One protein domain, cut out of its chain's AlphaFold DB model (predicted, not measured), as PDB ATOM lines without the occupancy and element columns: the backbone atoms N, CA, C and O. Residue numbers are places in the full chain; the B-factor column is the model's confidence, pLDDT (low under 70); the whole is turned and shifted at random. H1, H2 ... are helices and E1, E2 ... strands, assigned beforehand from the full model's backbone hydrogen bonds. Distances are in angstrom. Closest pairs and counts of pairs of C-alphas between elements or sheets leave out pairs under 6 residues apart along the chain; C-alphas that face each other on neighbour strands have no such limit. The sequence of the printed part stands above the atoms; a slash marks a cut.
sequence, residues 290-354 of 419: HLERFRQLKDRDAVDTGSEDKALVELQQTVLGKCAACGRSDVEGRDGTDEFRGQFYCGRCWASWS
ATOM      1  N   HIS A 290     277.153 156.968 251.824       74.12
ATOM      2  CA  HIS A 290     275.874 156.321 252.097       74.12
ATOM      3  C   HIS A 290     275.636 155.038 251.287       74.12
ATOM      4  O   HIS A 290     274.814 154.225 251.697       74.12
ATOM      5  N   LEU A 291     276.332 154.819 250.161       78.00
ATOM      6  CA  LEU A 291     276.043 153.685 249.273       78.00
ATOM      7  C   LEU A 291     276.333 152.329 249.913       78.00
ATOM      8  O   LEU A 291     275.633 151.370 249.611       78.00
ATOM      9  N   GLU A 292     277.360 152.222 250.757       79.50
ATOM     10  CA  GLU A 292     277.680 150.958 251.427       79.50
ATOM     11  C   GLU A 292     276.543 150.539 252.361       79.50
ATOM     12  O   GLU A 292     275.996 149.448 252.208       79.50
ATOM     13  N   ARG A 293     276.111 151.448 253.242       76.56
ATOM     14  CA  ARG A 293     274.992 151.199 254.154       76.56
ATOM     15  C   ARG A 293     273.672 151.016 253.407       76.56
ATOM     16  O   ARG A 293     272.915 150.118 253.740       76.56
ATOM     17  N   PHE A 294     273.425 151.792 252.350       78.00
ATOM     18  CA  PHE A 294     272.230 151.637 251.517       78.00
ATOM     19  C   PHE A 294     272.171 150.268 250.821       78.00
ATOM     20  O   PHE A 294     271.107 149.667 250.726       78.00
ATOM     21  N   ARG A 295     273.309 149.731 250.357       81.94
ATOM     22  CA  ARG A 295     273.384 148.388 249.748       81.94
ATOM     23  C   ARG A 295     273.204 147.249 250.752       81.94
ATOM     24  O   ARG A 295     272.890 146.144 250.324       81.94
ATOM     25  N   GLN A 296     273.447 147.502 252.036       81.31
ATOM     26  CA  GLN A 296     273.279 146.524 253.112       81.31
ATOM     27  C   GLN A 296     271.835 146.432 253.619       81.31
ATOM     28  O   GLN A 296     271.521 145.461 254.302       81.31
ATOM     29  N   LEU A 297     270.971 147.397 253.278       77.62
ATOM     30  CA  LEU A 297     269.557 147.356 253.646       77.62
ATOM     31  C   LEU A 297     268.881 146.114 253.053       77.62
ATOM     32  O   LEU A 297     268.928 145.884 251.838       77.62
ATOM     33  N   LYS A 298     268.230 145.333 253.915       79.62
ATOM     34  CA  LYS A 298     267.330 144.243 253.523       79.62
ATOM     35  C   LYS A 298     266.017 144.783 252.956       79.62
ATOM     36  O   LYS A 298     265.458 144.167 252.050       79.62
ATOM     37  N   ASP A 299     265.535 145.911 253.476       75.19
ATOM     38  CA  ASP A 299     264.312 146.579 253.034       75.19
ATOM     39  C   ASP A 299     264.652 147.965 252.470       75.19
ATOM     40  O   ASP A 299     264.967 148.903 253.201       75.19
ATOM     41  N   ARG A 300     264.596 148.108 251.140       69.25
ATOM     42  CA  ARG A 300     264.905 149.384 250.472       69.25
ATOM     43  C   ARG A 300     263.885 150.477 250.787       69.25
ATOM     44  O   ARG A 300     264.237 151.648 250.682       69.25
ATOM     45  N   ASP A 301     262.692 150.102 251.240       69.19
ATOM     46  CA  ASP A 301     261.638 151.031 251.644       69.19
ATOM     47  C   ASP A 301     261.822 151.506 253.104       69.19
ATOM     48  O   ASP A 301     261.029 152.297 253.617       69.19
ATOM     49  N   ALA A 302     262.881 151.056 253.797       68.00
ATOM     50  CA  ALA A 302     263.263 151.542 255.127       68.00
ATOM     51  C   ALA A 302     263.733 153.005 255.144       68.00
ATOM     52  O   ALA A 302     263.709 153.653 256.199       68.00
ATOM     53  N   VAL A 303     264.122 153.548 253.990       70.00
ATOM     54  CA  VAL A 303     264.649 154.908 253.828       70.00
ATOM     55  C   VAL A 303     263.867 155.625 252.730       70.00
ATOM     56  O   VAL A 303     263.787 155.130 251.610       70.00
ATOM     57  N   ASP A 304     263.319 156.808 253.024       68.19
ATOM     58  CA  ASP A 304     262.630 157.626 252.024       68.19
ATOM     59  C   ASP A 304     263.668 158.313 251.127       68.19
ATOM     60  O   ASP A 304     264.282 159.320 251.488       68.19
ATOM     61  N   THR A 305     263.872 157.768 249.928       67.69
ATOM     62  CA  THR A 305     264.794 158.337 248.937       67.69
ATOM     63  C   THR A 305     264.207 159.525 248.167       67.69
ATOM     64  O   THR A 305     264.903 160.110 247.341       67.69
ATOM     65  N   GLY A 306     262.948 159.910 248.409       63.09
ATOM     66  CA  GLY A 306     262.291 161.052 247.764       63.09
ATOM     67  C   GLY A 306     262.766 162.419 248.275       63.09
ATOM     68  O   GLY A 306     262.409 163.454 247.707       63.09
ATOM     69  N   SER A 307     263.573 162.441 249.340       61.62
ATOM     70  CA  SER A 307     264.167 163.644 249.923       61.62
ATOM     71  C   SER A 307     265.622 163.380 250.317       61.62
ATOM     72  O   SER A 307     265.868 162.864 251.404       61.62
ATOM     73  N   GLU A 308     266.587 163.784 249.482       56.84
ATOM     74  CA  GLU A 308     268.029 163.521 249.686       56.84
ATOM     75  C   GLU A 308     268.537 163.905 251.091       56.84
ATOM     76  O   GLU A 308     269.217 163.105 251.736       56.84
ATOM     77  N   ASP A 309     268.134 165.071 251.611       58.56
ATOM     78  CA  ASP A 309     268.546 165.550 252.943       58.56
ATOM     79  C   ASP A 309     268.029 164.668 254.091       58.56
ATOM     80  O   ASP A 309     268.679 164.529 255.127       58.56
ATOM     81  N   LYS A 310     266.854 164.054 253.912       63.03
ATOM     82  CA  LYS A 310     266.251 163.169 254.913       63.03
ATOM     83  C   LYS A 310     266.792 161.758 254.772       63.03
ATOM     84  O   LYS A 310     267.156 161.170 255.780       63.03
ATOM     85  N   ALA A 311     266.948 161.263 253.546       67.56
ATOM     86  CA  ALA A 311     267.432 159.917 253.266       67.56
ATOM     87  C   ALA A 311     268.734 159.590 254.018       67.56
ATOM     88  O   ALA A 311     268.873 158.502 254.569       67.56
ATOM     89  N   LEU A 312     269.676 160.539 254.104       67.56
ATOM     90  CA  LEU A 312     270.929 160.352 254.846       67.56
ATOM     91  C   LEU A 312     270.725 160.233 256.362       67.56
ATOM     92  O   LEU A 312     271.313 159.348 256.987       67.56
ATOM     93  N   VAL A 313     269.898 161.101 256.946       68.62
ATOM     94  CA  VAL A 313     269.569 161.078 258.382       68.62
ATOM     95  C   VAL A 313     268.810 159.797 258.730       68.62
ATOM     96  O   VAL A 313     269.123 159.115 259.703       68.62
ATOM     97  N   GLU A 314     267.855 159.422 257.889       72.75
ATOM     98  CA  GLU A 314     267.031 158.229 258.046       72.75
ATOM     99  C   GLU A 314     267.850 156.940 257.926       72.75
ATOM    100  O   GLU A 314     267.715 156.037 258.753       72.75
ATOM    101  N   LEU A 315     268.762 156.875 256.952       74.12
ATOM    102  CA  LEU A 315     269.699 155.765 256.783       74.12
ATOM    103  C   LEU A 315     270.599 155.587 258.017       74.12
ATOM    104  O   LEU A 315     270.897 154.456 258.409       74.12
ATOM    105  N   GLN A 316     271.024 156.689 258.647       73.44
ATOM    106  CA  GLN A 316     271.809 156.657 259.888       73.44
ATOM    107  C   GLN A 316     270.993 156.166 261.091       73.44
ATOM    108  O   GLN A 316     271.543 155.495 261.960       73.44
ATOM    109  N   GLN A 317     269.692 156.455 261.123       76.62
ATOM    110  CA  GLN A 317     268.773 156.057 262.196       76.62
ATOM    111  C   GLN A 317     268.158 154.664 262.002       76.62
ATOM    112  O   GLN A 317     267.487 154.163 262.901       76.62
ATOM    113  N   THR A 318     268.358 154.039 260.838       82.62
ATOM    114  CA  THR A 318     267.762 152.734 260.529       82.62
ATOM    115  C   THR A 318     268.395 151.632 261.383       82.62
ATOM    116  O   THR A 318     269.618 151.457 261.365       82.62
ATOM    117  N   VAL A 319     267.555 150.884 262.101       83.88
ATOM    118  CA  VAL A 319     267.915 149.746 262.964       83.88
ATOM    119  C   VAL A 319     266.976 148.558 262.715       83.88
ATOM    120  O   VAL A 319     265.928 148.708 262.085       83.88
ATOM    121  N   LEU A 320     267.354 147.368 263.190       88.12
ATOM    122  CA  LEU A 320     266.499 146.176 263.176       88.12
ATOM    123  C   LEU A 320     265.653 146.121 264.447       88.12
ATOM    124  O   LEU A 320     266.169 146.315 265.548       88.12
ATOM    125  N   GLY A 321     264.369 145.805 264.306       88.06
ATOM    126  CA  GLY A 321     263.467 145.731 265.450       88.06
ATOM    127  C   GLY A 321     262.174 144.975 265.173       88.06
ATOM    128  O   GLY A 321     261.977 144.374 264.111       88.06
ATOM    129  N   LYS A 322     261.278 144.998 266.165       92.00
ATOM    130  CA  LYS A 322     259.907 144.493 266.043       92.00
ATOM    131  C   LYS A 322     258.948 145.663 265.901       92.00
ATOM    132  O   LYS A 322     258.828 146.480 266.808       92.00
ATOM    133  N   CYS A 323     258.269 145.739 264.762       90.31
ATOM    134  CA  CYS A 323     257.364 146.833 264.453       90.31
ATOM    135  C   CYS A 323     256.138 146.815 265.376       90.31
ATOM    136  O   CYS A 323     255.386 145.840 265.383       90.31
ATOM    137  N   ALA A 324     255.896 147.914 266.090       90.31
ATOM    138  CA  ALA A 324     254.742 148.074 266.971       90.31
ATOM    139  C   ALA A 324     253.406 148.153 266.203       90.31
ATOM    140  O   ALA A 324     252.375 147.761 266.737       90.31
ATOM    141  N   ALA A 325     253.424 148.587 264.938       90.31
ATOM    142  CA  ALA A 325     252.221 148.711 264.111       90.31
ATOM    143  C   ALA A 325     251.817 147.397 263.420       90.31
ATOM    144  O   ALA A 325     250.675 146.967 263.529       90.31
ATOM    145  N   CYS A 326     252.739 146.744 262.700       89.94
ATOM    146  CA  CYS A 326     252.424 145.524 261.937       89.94
ATOM    147  C   CYS A 326     252.888 144.219 262.600       89.94
ATOM    148  O   CYS A 326     252.701 143.148 262.029       89.94
ATOM    149  N   GLY A 327     253.544 144.284 263.763       89.81
ATOM    150  CA  GLY A 327     253.962 143.119 264.549       89.81
ATOM    151  C   GLY A 327     255.147 142.315 263.995       89.81
ATOM    152  O   GLY A 327     255.623 141.411 264.684       89.81
ATOM    153  N   ARG A 328     255.639 142.625 262.786       88.56
ATOM    154  CA  ARG A 328     256.778 141.939 262.151       88.56
ATOM    155  C   ARG A 328     258.084 142.179 262.918       88.56
ATOM    156  O   ARG A 328     258.332 143.300 263.355       88.56
ATOM    157  N   SER A 329     258.905 141.138 263.042       89.38
ATOM    158  CA  SER A 329     260.218 141.138 263.715       89.38
ATOM    159  C   SER A 329     261.363 141.014 262.705       89.38
ATOM    160  O   SER A 329     261.128 140.549 261.593       89.38
ATOM    161  N   ASP A 330     262.584 141.388 263.107       86.69
ATOM    162  CA  ASP A 330     263.791 141.417 262.250       86.69
ATOM    163  C   ASP A 330     263.591 142.243 260.967       86.69
ATOM    164  O   ASP A 330     264.071 141.906 259.885       86.69
ATOM    165  N   VAL A 331     262.826 143.331 261.088       87.75
ATOM    166  CA  VAL A 331     262.563 144.269 259.996       87.75
ATOM    167  C   VAL A 331     263.321 145.562 260.235       87.75
ATOM    168  O   VAL A 331     263.456 146.008 261.375       87.75
ATOM    169  N   GLU A 332     263.808 146.160 259.153       88.00
ATOM    170  CA  GLU A 332     264.488 147.450 259.187       88.00
ATOM    171  C   GLU A 332     263.474 148.587 259.315       88.00
ATOM    172  O   GLU A 332     262.370 148.565 258.755       88.00
ATOM    173  N   GLY A 333     263.833 149.580 260.117       85.38
ATOM    174  CA  GLY A 333     262.924 150.640 260.507       85.38
ATOM    175  C   GLY A 333     263.575 151.641 261.440       85.38
ATOM    176  O   GLY A 333     264.797 151.677 261.578       85.38
ATOM    177  N   ARG A 334     262.753 152.472 262.072       86.75
ATOM    178  CA  ARG A 334     263.193 153.588 262.911       86.75
ATOM    179  C   ARG A 334     262.312 153.714 264.144       86.75
ATOM    180  O   ARG A 334     261.119 153.394 264.094       86.75
ATOM    181  N   ASP A 335     262.903 154.220 265.218       85.00
ATOM    182  CA  ASP A 335     262.171 154.574 266.429       85.00
ATOM    183  C   ASP A 335     261.227 155.754 266.169       85.00
ATOM    184  O   ASP A 335     261.546 156.691 265.433       85.00
ATOM    185  N   GLY A 336     260.048 155.699 266.784       80.81
ATOM    186  CA  GLY A 336     259.084 156.787 266.817       80.81
ATOM    187  C   GLY A 336     259.652 158.022 267.509       80.81
ATOM    188  O   GLY A 336     260.432 157.926 268.460       80.81
ATOM    189  N   THR A 337     259.239 159.198 267.046       77.94
ATOM    190  CA  THR A 337     259.526 160.472 267.712       77.94
ATOM    191  C   THR A 337     258.335 160.910 268.560       77.94
ATOM    192  O   THR A 337     257.246 160.342 268.468       77.94
ATOM    193  N   ASP A 338     258.555 161.916 269.406       82.12
ATOM    194  CA  ASP A 338     257.498 162.602 270.159       82.12
ATOM    195  C   ASP A 338     256.613 161.644 270.976       82.12
ATOM    196  O   ASP A 338     257.118 160.919 271.836       82.12
ATOM    197  N   GLU A 339     255.309 161.632 270.715       79.94
ATOM    198  CA  GLU A 339     254.310 160.788 271.380       79.94
ATOM    199  C   GLU A 339     254.476 159.282 271.114       79.94
ATOM    200  O   GLU A 339     253.939 158.461 271.855       79.94
ATOM    201  N   PHE A 340     255.281 158.906 270.116       80.75
ATOM    202  CA  PHE A 340     255.612 157.517 269.792       80.75
ATOM    203  C   PHE A 340     257.029 157.115 270.226       80.75
ATOM    204  O   PHE A 340     257.524 156.054 269.834       80.75
ATOM    205  N   ARG A 341     257.698 157.947 271.036       83.69
ATOM    206  CA  ARG A 341     259.041 157.661 271.554       83.69
ATOM    207  C   ARG A 341     259.073 156.326 272.305       83.69
ATOM    208  O   ARG A 341     258.252 156.071 273.180       83.69
ATOM    209  N   GLY A 342     260.065 155.497 271.983       83.62
ATOM    210  CA  GLY A 342     260.248 154.167 272.579       83.62
ATOM    211  C   GLY A 342     259.497 153.043 271.858       83.62
ATOM    212  O   GLY A 342     259.613 151.888 272.259       83.62
ATOM    213  N   GLN A 343     258.757 153.356 270.791       89.00
ATOM    214  CA  GLN A 343     258.177 152.362 269.889       89.00
ATOM    215  C   GLN A 343     258.967 152.315 268.583       89.00
ATOM    216  O   GLN A 343     259.376 153.349 268.069       89.00
ATOM    217  N   PHE A 344     259.151 151.120 268.027       89.56
ATOM    218  CA  PHE A 344     259.851 150.917 266.761       89.56
ATOM    219  C   PHE A 344     258.860 150.641 265.627       89.56
ATOM    220  O   PHE A 344     257.919 149.858 265.796       89.56
ATOM    221  N   TYR A 345     259.095 151.207 264.441       87.69
ATOM    222  CA  TYR A 345     258.264 150.954 263.261       87.69
ATOM    223  C   TYR A 345     259.097 150.648 262.020       87.69
ATOM    224  O   TYR A 345     260.118 151.286 261.778       87.69
ATOM    225  N   CYS A 346     258.649 149.684 261.211       87.31
ATOM    226  CA  CYS A 346     259.334 149.333 259.967       87.31
ATOM    227  C   CYS A 346     259.134 150.391 258.875       87.31
ATOM    228  O   CYS A 346     258.154 151.142 258.907       87.31
ATOM    229  N   GLY A 347     260.029 150.390 257.883       78.75
ATOM    230  CA  GLY A 347     259.998 151.289 256.721       78.75
ATOM    231  C   GLY A 347     258.634 151.427 256.067       78.75
ATOM    232  O   GLY A 347     258.090 152.520 255.942       78.75
ATOM    233  N   ARG A 348     258.014 150.286 255.753       79.81
ATOM    234  CA  ARG A 348     256.691 150.240 255.121       79.81
ATOM    235  C   ARG A 348     255.590 150.917 255.946       79.81
ATOM    236  O   ARG A 348     254.723 151.575 255.377       79.81
ATOM    237  N   CYS A 349     255.596 150.754 257.271       83.06
ATOM    238  CA  CYS A 349     254.618 151.415 258.142       83.06
ATOM    239  C   CYS A 349     254.876 152.924 258.203       83.06
ATOM    240  O   CYS A 349     253.941 153.700 258.030       83.06
ATOM    241  N   TRP A 350     256.140 153.332 258.337       77.75
ATOM    242  CA  TRP A 350     256.539 154.738 258.266       77.75
ATOM    243  C   TRP A 350     256.105 155.404 256.956       77.75
ATOM    244  O   TRP A 350     255.475 156.463 256.978       77.75
ATOM    245  N   ALA A 351     256.373 154.759 255.820       71.38
ATOM    246  CA  ALA A 351     255.968 155.237 254.505       71.38
ATOM    247  C   ALA A 351     254.442 155.370 254.401       71.38
ATOM    248  O   ALA A 351     253.947 156.378 253.906       71.38
ATOM    249  N   SER A 352     253.682 154.415 254.950       74.06
ATOM    250  CA  SER A 352     252.212 154.454 254.919       74.06
ATOM    251  C   SER A 352     251.589 155.636 255.672       74.06
ATOM    252  O   SER A 352     250.429 155.958 255.429       74.06
ATOM    253  N   TRP A 353     252.336 156.295 256.561       74.31
ATOM    254  CA  TRP A 353     251.876 157.461 257.325       74.31
ATOM    255  C   TRP A 353     252.324 158.793 256.732       74.31
ATOM    256  O   TRP A 353     251.878 159.843 257.190       74.31
ATOM    257  N   SER A 354     253.188 158.775 255.713       66.81
ATOM    258  CA  SER A 354     253.593 159.986 255.007       66.81
ATOM    259  C   SER A 354     252.432 160.480 254.137       66.81
ATOM    260  O   SER A 354     252.060 159.788 253.188       66.81
TER     261      SER A 354
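Overview. This is residues 290 to 354 of the 419 residues of the protein "Hypothetical protein" of Alexandrium monilatum (UniProt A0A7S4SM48). Two steeply tilted helices, H1 and H2, make one end of the domain, and a small twisted three-stranded sheet with H3 standing up from it makes the other. H2 reaches the sheet only with its residues 314 to 317. The 65 printed residues hold three named helices and three named strands, in the order H1 H2 E1 E2 E3 H3; the sheet, E1 E2 E3, is antiparallel and the class is mixed. The whole is compact, with a radius of gyration of the C-alphas of 11.1 A, and spans 28 by 23 by 18 A.

Arrangement. H1, residues 290 to 296, and H2, residues 308 to 317, touch at a steep tilt of 51 degrees, the same way; their closest C-alphas, of His 290 and Leu 312, are 6.9 A apart. E1, residues 319 to 321, E2, residues 331 to 335, and E3, residues 344 to 346, form a meander, each strand the antiparallel neighbour of the one before. In the hairpin E1 and E2, N 319 and O 333 are 2.9 A apart, within hydrogen-bond range; in the hairpin E2 and E3, N 334 and O 345 are 2.9 A apart. H2 only grazes the sheet; H1 is not on it. H3, residues 347 to 353, stands up from the sheet at 51 degrees; its closest C-alpha pair with E2, Gly 333 and Gly 347, is 4.8 A apart. Every O i to N i+4 pair is within range in H1 and H3, and 4 of 6 in H2.

Along the chain. H1 begins at C-alpha 290 (275.874, 156.321, 252.097). H2 is 14.6 A long, E2 12.2 A, and H1 and H3 10.2 A each; E1 is 6.5 A and E3 7.0 A. H3 ends at C-alpha 353 (251.876, 157.461, 257.325).

Size, cuts and confidence. The two farthest C-alphas, Glu 292 and Glu 339, are 32.3 A apart. The printed part has no cut; H1 to H2 is a long link. Confidence is under 70 at residues 300 to 302, 304 to 313 and 354.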